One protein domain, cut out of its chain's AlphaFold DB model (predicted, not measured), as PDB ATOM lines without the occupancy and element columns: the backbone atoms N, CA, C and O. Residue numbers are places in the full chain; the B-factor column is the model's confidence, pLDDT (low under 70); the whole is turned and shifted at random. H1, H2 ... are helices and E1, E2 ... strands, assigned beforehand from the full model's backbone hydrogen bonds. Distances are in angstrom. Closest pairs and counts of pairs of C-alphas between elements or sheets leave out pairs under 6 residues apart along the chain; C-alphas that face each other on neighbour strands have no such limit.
ATOM      1  N   TYR A   3     -15.329  37.575  30.094       82.44
ATOM      2  CA  TYR A   3     -14.400  36.462  29.955       82.44
ATOM      3  C   TYR A   3     -13.739  36.542  28.577       82.44
ATOM      4  O   TYR A   3     -14.428  36.726  27.576       82.44
ATOM      5  N   ASP A   4     -12.419  36.419  28.543       84.19
ATOM      6  CA  ASP A   4     -11.629  36.352  27.319       84.19
ATOM      7  C   ASP A   4     -11.226  34.895  27.062       84.19
ATOM      8  O   ASP A   4     -10.420  34.322  27.797       84.19
ATOM      9  N   ALA A   5     -11.794  34.299  26.012       81.12
ATOM     10  CA  ALA A   5     -11.548  32.909  25.642       81.12
ATOM     11  C   ALA A   5     -10.162  32.657  25.040       81.12
ATOM     12  O   ALA A   5      -9.696  31.521  25.083       81.12
ATOM     13  N   LEU A   6      -9.487  33.686  24.519       80.25
ATOM     14  CA  LEU A   6      -8.146  33.546  23.947       80.25
ATOM     15  C   LEU A   6      -7.066  33.532  25.028       80.25
ATOM     16  O   LEU A   6      -6.059  32.843  24.882       80.25
ATOM     17  N   THR A   7      -7.269  34.295  26.104       83.25
ATOM     18  CA  THR A   7      -6.328  34.353  27.235       83.25
ATOM     19  C   THR A   7      -6.771  33.524  28.434       83.25
ATOM     20  O   THR A   7      -5.998  33.378  29.380       83.25
ATOM     21  N   THR A   8      -7.989  32.976  28.387       88.62
ATOM     22  CA  THR A   8      -8.595  32.162  29.444       88.62
ATOM     23  C   THR A   8      -8.674  32.920  30.771       88.62
ATOM     24  O   THR A   8      -8.236  32.461  31.828       88.62
ATOM     25  N   ARG A   9      -9.191  34.153  30.715       91.62
ATOM     26  CA  ARG A   9      -9.227  35.047  31.878       91.62
ATOM     27  C   ARG A   9     -10.562  35.736  32.071       91.62
ATOM     28  O   ARG A   9     -11.224  36.162  31.131       91.62
ATOM     29  N   TYR A  10     -10.897  35.927  33.338       91.19
ATOM     30  CA  TYR A  10     -12.049  36.668  33.814       91.19
ATOM     31  C   TYR A  10     -11.648  38.082  34.223       91.19
ATOM     32  O   TYR A  10     -10.733  38.271  35.027       91.19
ATOM     33  N   THR A  11     -12.371  39.076  33.711       91.94
ATOM     34  CA  THR A  11     -12.172  40.480  34.082       91.94
ATOM     35  C   THR A  11     -13.166  40.920  35.153       91.94
ATOM     36  O   THR A  11     -14.382  40.942  34.917       91.94
ATOM     37  N   PHE A  12     -12.633  41.362  36.291       91.81
ATOM     38  CA  PHE A  12     -13.378  41.863  37.447       91.81
ATOM     39  C   PHE A  12     -12.992  43.298  37.804       91.81
ATOM     40  O   PHE A  12     -11.957  43.808  37.369       91.81
ATOM     41  N   ALA A  13     -13.834  43.953  38.603       89.00
ATOM     42  CA  ALA A  13     -13.483  45.224  39.224       89.00
ATOM     43  C   ALA A  13     -12.495  44.985  40.375       89.00
ATOM     44  O   ALA A  13     -12.627  44.017  41.121       89.00
ATOM     45  N   CYS A  14     -11.517  45.873  40.516       89.88
ATOM     46  CA  CYS A  14     -10.593  45.901  41.645       89.88
ATOM     47  C   CYS A  14     -10.612  47.319  42.228       89.88
ATOM     48  O   CYS A  14     -10.375  48.250  41.459       89.88
ATOM     49  N   PRO A  15     -10.875  47.511  43.532       87.81
ATOM     50  CA  PRO A  15     -10.875  48.841  44.145       87.81
ATOM     51  C   PRO A  15      -9.550  49.592  43.952       87.81
ATOM     52  O   PRO A  15      -9.558  50.770  43.616       87.81
ATOM     53  N   GLU A  16      -8.425  48.881  44.051       89.38
ATOM     54  CA  GLU A  16      -7.077  49.461  43.969       89.38
ATOM     55  C   GLU A  16      -6.614  49.757  42.535       89.38
ATOM     56  O   GLU A  16      -5.907  50.727  42.277       89.38
ATOM     57  N   ARG A  17      -6.976  48.898  41.574       86.62
ATOM     58  CA  ARG A  17      -6.458  48.952  40.188       86.62
ATOM     59  C   ARG A  17      -7.524  49.264  39.137       86.62
ATOM     60  O   ARG A  17      -7.254  49.220  37.939       86.62
ATOM     61  N   GLY A  18      -8.759  49.525  39.559       89.12
ATOM     62  CA  GLY A  18      -9.939  49.686  38.706       89.12
ATOM     63  C   GLY A  18     -10.442  48.361  38.125       89.12
ATOM     64  O   GLY A  18     -11.585  47.963  38.358       89.12
ATOM     65  N   ARG A  19      -9.592  47.644  37.378       90.38
ATOM     66  CA  ARG A  19      -9.897  46.323  36.806       90.38
ATOM     67  C   ARG A  19      -8.757  45.341  37.026       90.38
ATOM     68  O   ARG A  19      -7.593  45.717  37.100       90.38
ATOM     69  N   THR A  20      -9.111  44.066  37.095       92.38
ATOM     70  CA  THR A  20      -8.165  42.959  37.196       92.38
ATOM     71  C   THR A  20      -8.584  41.810  36.291       92.38
ATOM     72  O   THR A  20      -9.774  41.641  36.025       92.38
ATOM     73  N   SER A  21      -7.610  41.037  35.816       92.69
ATOM     74  CA  SER A  21      -7.813  39.890  34.933       92.69
ATOM     75  C   SER A  21      -7.170  38.646  35.539       92.69
ATOM     76  O   SER A  21      -5.949  38.586  35.715       92.69
ATOM     77  N   VAL A  22      -7.989  37.656  35.889       93.75
ATOM     78  CA  VAL A  22      -7.572  36.467  36.645       93.75
ATOM     79  C   VAL A  22      -8.054  35.183  35.975       93.75
ATOM     80  O   VAL A  22      -9.094  35.179  35.323       93.75
ATOM     81  N   ALA A  23      -7.293  34.100  36.119       94.56
ATOM     82  CA  ALA A  23      -7.691  32.777  35.639       94.56
ATOM     83  C   ALA A  23      -8.645  32.090  36.637       94.56
ATOM     84  O   ALA A  23      -8.835  32.587  37.753       94.56
ATOM     85  N   LEU A  24      -9.233  30.954  36.261       94.81
ATOM     86  CA  LEU A  24     -10.154  30.209  37.124       94.81
ATOM     87  C   LEU A  24      -9.443  29.678  38.382       94.81
ATOM     88  O   LEU A  24      -9.985  29.745  39.481       94.81
ATOM     89  N   SER A  25      -8.184  29.263  38.251       94.88
ATOM     90  CA  SER A  25      -7.293  28.829  39.335       94.88
ATOM     91  C   SER A  25      -7.001  29.912  40.388       94.88
ATOM     92  O   SER A  25      -6.551  29.615  41.502       94.88
ATOM     93  N   ALA A  26      -7.274  31.184  40.081       94.56
ATOM     94  CA  ALA A  26      -7.180  32.283  41.042       94.56
ATOM     95  C   ALA A  26      -8.422  32.404  41.937       94.56
ATOM     96  O   ALA A  26      -8.405  33.164  42.909       94.56
ATOM     97  N   PHE A  27      -9.496  31.675  41.639       94.88
ATOM     98  CA  PHE A  27     -10.680  31.657  42.481       94.88
ATOM     99  C   PHE A  27     -10.330  30.909  43.771       94.88
ATOM    100  O   PHE A  27      -9.354  30.159  43.841       94.88
ATOM    101  N   ARG A  28     -11.070  31.186  44.838       93.50
ATOM    102  CA  ARG A  28     -10.834  30.612  46.169       93.50
ATOM    103  C   ARG A  28     -12.066  29.920  46.695       93.50
ATOM    104  O   ARG A  28     -11.983  28.800  47.187       93.50
ATOM    105  N   ARG A  29     -13.214  30.563  46.512       93.25
ATOM    106  CA  ARG A  29     -14.515  30.041  46.901       93.25
ATOM    107  C   ARG A  29     -15.539  30.379  45.841       93.25
ATOM    108  O   ARG A  29     -15.532  31.499  45.332       93.25
ATOM    109  N   LEU A  30     -16.413  29.426  45.540       93.75
ATOM    110  CA  LEU A  30     -17.578  29.615  44.689       93.75
ATOM    111  C   LEU A  30     -18.811  29.144  45.458       93.75
ATOM    112  O   LEU A  30     -18.845  28.044  46.005       93.75
ATOM    113  N   GLU A  31     -19.827  29.993  45.517       91.50
ATOM    114  CA  GLU A  31     -21.064  29.709  46.230       91.50
ATOM    115  C   GLU A  31     -22.252  30.152  45.389       91.50
ATOM    116  O   GLU A  31     -22.359  31.320  45.010       91.50
ATOM    117  N   ARG A  32     -23.163  29.221  45.102       90.44
ATOM    118  CA  ARG A  32     -24.412  29.546  44.420       90.44
ATOM    119  C   ARG A  32     -25.295  30.368  45.354       90.44
ATOM    120  O   ARG A  32     -25.614  29.921  46.452       90.44
ATOM    121  N   LEU A  33     -25.720  31.542  44.901       89.31
ATOM    122  CA  LEU A  33     -26.656  32.366  45.653       89.31
ATOM    123  C   LEU A  33     -28.074  31.774  45.584       89.31
ATOM    124  O   LEU A  33     -28.470  31.252  44.534       89.31
ATOM    125  N   PRO A  34     -28.857  31.861  46.675       81.94
ATOM    126  CA  PRO A  34     -30.263  31.480  46.651       81.94
ATOM    127  C   PRO A  34     -31.033  32.415  45.709       81.94
ATOM    128  O   PRO A  34     -30.795  33.622  45.691       81.94
ATOM    129  N   GLY A  35     -31.962  31.873  44.922       77.94
ATOM    130  CA  GLY A  35     -32.752  32.672  43.987       77.94
ATOM    131  C   GLY A  35     -33.228  31.888  42.772       77.94
ATOM    132  O   GLY A  35     -33.476  30.683  42.854       77.94
ATOM    133  N   ALA A  36     -33.372  32.591  41.645       65.88
ATOM    134  CA  ALA A  36     -33.846  32.017  40.394       65.88
ATOM    135  C   ALA A  36     -33.018  30.788  40.001       65.88
ATOM    136  O   ALA A  36     -31.783  30.792  40.052       65.88
ATOM    137  N   LEU A  37     -33.708  29.730  39.570       68.00
ATOM    138  CA  LEU A  37     -33.035  28.551  39.039       68.00
ATOM    139  C   LEU A  37     -32.163  28.943  37.839       68.00
ATOM    140  O   LEU A  37     -31.058  28.415  37.735       68.00
ATOM    141  N   HIS A  38     -32.639  29.865  36.986       69.44
ATOM    142  CA  HIS A  38     -31.949  30.361  35.793       69.44
ATOM    143  C   HIS A  38     -32.215  31.871  35.571       69.44
ATOM    144  O   HIS A  38     -33.379  32.273  35.610       69.44
ATOM    145  N   PRO A  39     -31.175  32.693  35.313       73.12
ATOM    146  CA  PRO A  39     -29.760  32.336  35.392       73.12
ATOM    147  C   PRO A  39     -29.311  32.207  36.855       73.12
ATOM    148  O   PRO A  39     -29.517  33.106  37.668       73.12
ATOM    149  N   ALA A  40     -28.674  31.081  37.191       86.75
ATOM    150  CA  ALA A  40     -28.042  30.916  38.494       86.75
ATOM    151  C   ALA A  40     -26.860  31.890  38.625       86.75
ATOM    152  O   ALA A  40     -26.030  32.000  37.715       86.75
ATOM    153  N   VAL A  41     -26.782  32.573  39.766       90.62
ATOM    154  CA  VAL A  41     -25.705  33.514  40.094       90.62
ATOM    155  C   VAL A  41     -24.851  32.926  41.206       90.62
ATOM    156  O   VAL A  41     -25.363  32.355  42.169       90.62
ATOM    157  N   TYR A  42     -23.543  33.088  41.072       91.94
ATOM    158  CA  TYR A  42     -22.549  32.625  42.021       91.94
ATOM    159  C   TYR A  42     -21.816  33.823  42.607       91.94
ATOM    160  O   TYR A  42     -21.396  34.734  41.888       91.94
ATOM    161  N   ARG A  43     -21.643  33.803  43.924       93.62
ATOM    162  CA  ARG A  43     -20.682  34.648  44.622       93.62
ATOM    163  C   ARG A  43     -19.346  33.931  44.624       93.62
ATOM    164  O   ARG A  43     -19.258  32.790  45.076       93.62
ATOM    165  N   ILE A  44     -18.316  34.618  44.156       93.88
ATOM    166  CA  ILE A  44     -16.948  34.121  44.187       93.88
ATOM    167  C   ILE A  44     -16.083  34.977  45.101       93.88
ATOM    168  O   ILE A  44     -16.316  36.178  45.241       93.88
ATOM    169  N   GLN A  45     -15.063  34.358  45.682       94.62
ATOM    170  CA  GLN A  45     -13.897  35.045  46.230       94.62
ATOM    171  C   GLN A  45     -12.715  34.752  45.312       94.62
ATOM    172  O   GLN A  45     -12.453  33.586  45.008       94.62
ATOM    173  N   LEU A  46     -12.027  35.792  44.850       93.06
ATOM    174  CA  LEU A  46     -10.884  35.674  43.943       93.06
ATOM    175  C   LEU A  46      -9.630  36.271  44.575       93.06
ATOM    176  O   LEU A  46      -9.698  37.335  45.185       93.06
ATOM    177  N   ALA A  47      -8.484  35.623  44.380       93.81
ATOM    178  CA  ALA A  47      -7.188  36.188  44.729       93.81
ATOM    179  C   ALA A  47      -6.781  37.220  43.674       93.81
ATOM    180  O   ALA A  47      -6.459  36.881  42.532       93.81
ATOM    181  N   CYS A  48      -6.830  38.495  44.049       93.06
ATOM    182  CA  CYS A  48      -6.511  39.586  43.151       93.06
ATOM    183  C   CYS A  48      -4.988  39.817  43.107       93.06
ATOM    184  O   CYS A  48      -4.331  39.805  44.146       93.06
ATOM    185  N   PRO A  49      -4.402  40.137  41.937       90.12
ATOM    186  CA  PRO A  49      -3.008  40.570  41.817       90.12
ATOM    187  C   PRO A  49      -2.642  41.844  42.599       90.12
ATOM    188  O   PRO A  49      -1.471  42.227  42.600       90.12
ATOM    189  N   CYS A  50      -3.604  42.545  43.213       90.12
ATOM    190  CA  CYS A  50      -3.311  43.619  44.169       90.12
ATOM    191  C   CYS A  50      -2.801  43.093  45.522       90.12
ATOM    192  O   CYS A  50      -2.219  43.871  46.266       90.12
ATOM    193  N   GLY A  51      -2.971  41.796  45.809       89.31
ATOM    194  CA  GLY A  51      -2.563  41.156  47.062       89.31
ATOM    195  C   GLY A  51      -3.725  40.787  47.986       89.31
ATOM    196  O   GLY A  51      -3.519  40.030  48.928       89.31
ATOM    197  N   GLU A  52      -4.941  41.260  47.704       90.81
ATOM    198  CA  GLU A  52      -6.133  40.979  48.508       90.81
ATOM    199  C   GLU A  52      -7.095  40.001  47.825       90.81
ATOM    200  O   GLU A  52      -7.058  39.788  46.608       90.81
ATOM    201  N   GLU A  53      -7.996  39.415  48.613       92.56
ATOM    202  CA  GLU A  53      -9.119  38.646  48.086       92.56
ATOM    203  C   GLU A  53     -10.337  39.556  47.888       92.56
ATOM    204  O   GLU A  53     -10.698  40.347  48.762       92.56
ATOM    205  N   HIS A  54     -10.984  39.458  46.728       91.69
ATOM    206  CA  HIS A  54     -12.131  40.299  46.392       91.69
ATOM    207  C   HIS A  54     -13.384  39.465  46.119       91.69
ATOM    208  O   HIS A  54     -13.306  38.444  45.422       91.69
ATOM    209  N   PRO A  55     -14.555  39.891  46.624       93.25
ATOM    210  CA  PRO A  55     -15.815  39.294  46.231       93.25
ATOM    211  C   PRO A  55     -16.189  39.739  44.814       93.25
ATOM    212  O   PRO A  55     -16.055  40.909  44.455       93.25
ATOM    213  N   ALA A  56     -16.724  38.819  44.020       92.69
ATOM    214  CA  ALA A  56     -17.338  39.138  42.739       92.69
ATOM    215  C   ALA A  56     -18.565  38.259  42.480       92.69
ATOM    216  O   ALA A  56     -18.781  37.243  43.143       92.69
ATOM    217  N   LEU A  57     -19.383  38.676  41.515       91.94
ATOM    218  CA  LEU A  57     -20.538  37.922  41.048       91.94
ATOM    219  C   LEU A  57     -20.283  37.422  39.636       91.94
ATOM    220  O   LEU A  57     -19.793  38.173  38.790       91.94
ATOM    221  N   VAL A  58     -20.648  36.167  39.403       91.44
ATOM    222  CA  VAL A  58     -20.538  35.499  38.106       91.44
ATOM    223  C   VAL A  58     -21.821  34.723  37.831       91.44
ATOM    224  O   VAL A  58     -22.432  34.170  38.747       91.44
ATOM    225  N   THR A  59     -22.261  34.678  36.582       90.50
ATOM    226  CA  THR A  59     -23.410  33.858  36.178       90.50
ATOM    227  C   THR A  59     -22.959  32.460  35.765       90.50
ATOM    228  O   THR A  59     -21.799  32.242  35.411       90.50
ATOM    229  N   HIS A  60     -23.888  31.505  35.757       88.81
ATOM    230  CA  HIS A  60     -23.658  30.182  35.169       88.81
ATOM    231  C   HIS A  60     -23.156  30.265  33.713       88.81
ATOM    232  O   HIS A  60     -22.240  29.542  33.340       88.81
ATOM    233  N   GLU A  61     -23.692  31.190  32.910       88.62
ATOM    234  CA  GLU A  61     -23.225  31.438  31.536       88.62
ATOM    235  C   GLU A  61     -21.748  31.837  31.485       88.62
ATOM    236  O   GLU A  61     -20.991  31.325  30.664       88.62
ATOM    237  N   GLN A  62     -21.316  32.703  32.400       90.00
ATOM    238  CA  GLN A  62     -19.926  33.146  32.479       90.00
ATOM    239  C   GLN A  62     -18.982  32.049  32.980       90.00
ATOM    240  O   GLN A  62     -17.840  31.997  32.536       90.00
ATOM    241  N   LEU A  63     -19.432  31.192  33.898       90.88
ATOM    242  CA  LEU A  63     -18.611  30.106  34.436       90.88
ATOM    243  C   LEU A  63     -18.474  28.935  33.465       90.88
ATOM    244  O   LEU A  63     -17.359  28.489  33.220       90.88
ATOM    245  N   ASP A  64     -19.584  28.453  32.912       90.44
ATOM    246  CA  ASP A  64     -19.618  27.138  32.264       90.44
ATOM    247  C   ASP A  64     -19.591  27.227  30.734       90.44
ATOM    248  O   ASP A  64     -19.061  26.335  30.074       90.44
ATOM    249  N   TRP A  65     -20.128  28.308  30.162       88.12
ATOM    250  CA  TRP A  65     -20.321  28.432  28.714       88.12
ATOM    251  C   TRP A  65     -19.341  29.404  28.060       88.12
ATOM    252  O   TRP A  65     -18.819  29.118  26.981       88.12
ATOM    253  N   ALA A  66     -19.040  30.532  28.708       88.38
ATOM    254  CA  ALA A  66     -18.088  31.509  28.185       88.38
ATOM    255  C   ALA A  66     -16.690  30.921  27.908       88.38
ATOM    256  O   ALA A  66     -16.136  31.230  26.847       88.38
ATOM    257  N   PRO A  67     -16.140  30.013  28.745       88.19
ATOM    258  CA  PRO A  67     -14.872  29.351  28.443       88.19
ATOM    259  C   PRO A  67     -14.866  28.498  27.184       88.19
ATOM    260  O   PRO A  67     -13.815  28.333  26.573       88.19
ATOM    261  N   LEU A  68     -16.026  28.011  26.748       85.69
ATOM    262  CA  LEU A  68     -16.153  27.221  25.524       85.69
ATOM    263  C   LEU A  68     -16.171  28.096  24.261       85.69
ATOM    264  O   LEU A  68     -16.378  27.591  23.162       85.69
TER     265      LEU A  68
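What this domain is: This is residues 3 to 68 of the 199 residues of an uncharacterized protein of Actinobacteria bacterium (UniProt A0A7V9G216). A long, strongly twisted three-stranded sheet, E3, E4 and E5, makes the base, with the two-stranded hairpin E1 and E2 set beyond its edge strand E5. The short helix H1 follows directly after E5, only grazes the sheet and comes near E1. The printed part has 66 residues, with five named strands and then one named helix along the chain; the large sheet has the order E3 E4 E5, the small one E1 E2, both antiparallel. The class is mixed, helices and strands. The whole is compact, with a radius of gyration of the C-alphas of 11.9 A and spans of 34 by 27 by 19 A.

Where its parts are: Start in the large sheet: E3 is residues 27 to 32, 14.0 A long. Find C-alpha 41 at (-25.705, 33.514, 40.094); from there E4 runs through residues 41 to 47, 19.3 A, to C-alpha 47 at (-7.188, 36.188, 44.729). E5, residues 53 to 59, is 19.2 A long. H1, residues 60 to 68, measures 12.6 A and ends at C-alpha 68, (-16.153, 27.221, 25.524). Go back to residues 9 to 14 for E1, 14.7 A, and to residues 18 to 22 for E2, 13.6 A.

How they stand to each other: Look first at E3, E4 and E5, a meander, each strand the antiparallel neighbour of the one before. The hairpin E3 and E4 has directions 165 degrees apart, with N 31 and O 43 at 2.9 A. In the hairpin E4 and E5 the angle is 151 degrees, with N 42 and O 58 at 2.8 A. The sheet is only just strongly twisted, its C-alphas lying up to 4.4 A off its best plane. E1 and E2 form a hairpin at 151 degrees, where N 12 and O 20 are 2.9 A apart. Residues 3 to 4 pair antiparallel with residues 9 to 10 of E1. The closest C-alphas of E1 and E5, Phe 12 and Ala 56, are 7.1 A apart. E2 and E4 are only just apart, at 8.1 A. H1 is on the large sheet but only grazes it, with residues 60 to 66; its closest C-alpha pair with E4 is Val 41 and His 60, 6.3 A. H1 and E1 are near each other, with 5 pairs of C-alphas within 10 A. In H1, 2 of 5 O i to N i+4 pairs are within hydrogen-bond range, and 2 of 6 O i to N i+3 pairs.

The domain as a whole: Leu 37 and Gly 51 have the two C-alphas farthest apart, 33.9 A. The printed part has no cut. The link from E3 to E4 is short, with 8 residues; the other links are tight, and no link is long. The mean pLDDT of the printed part is 88.9; look with caution at residues 36 to 38, which are under 70.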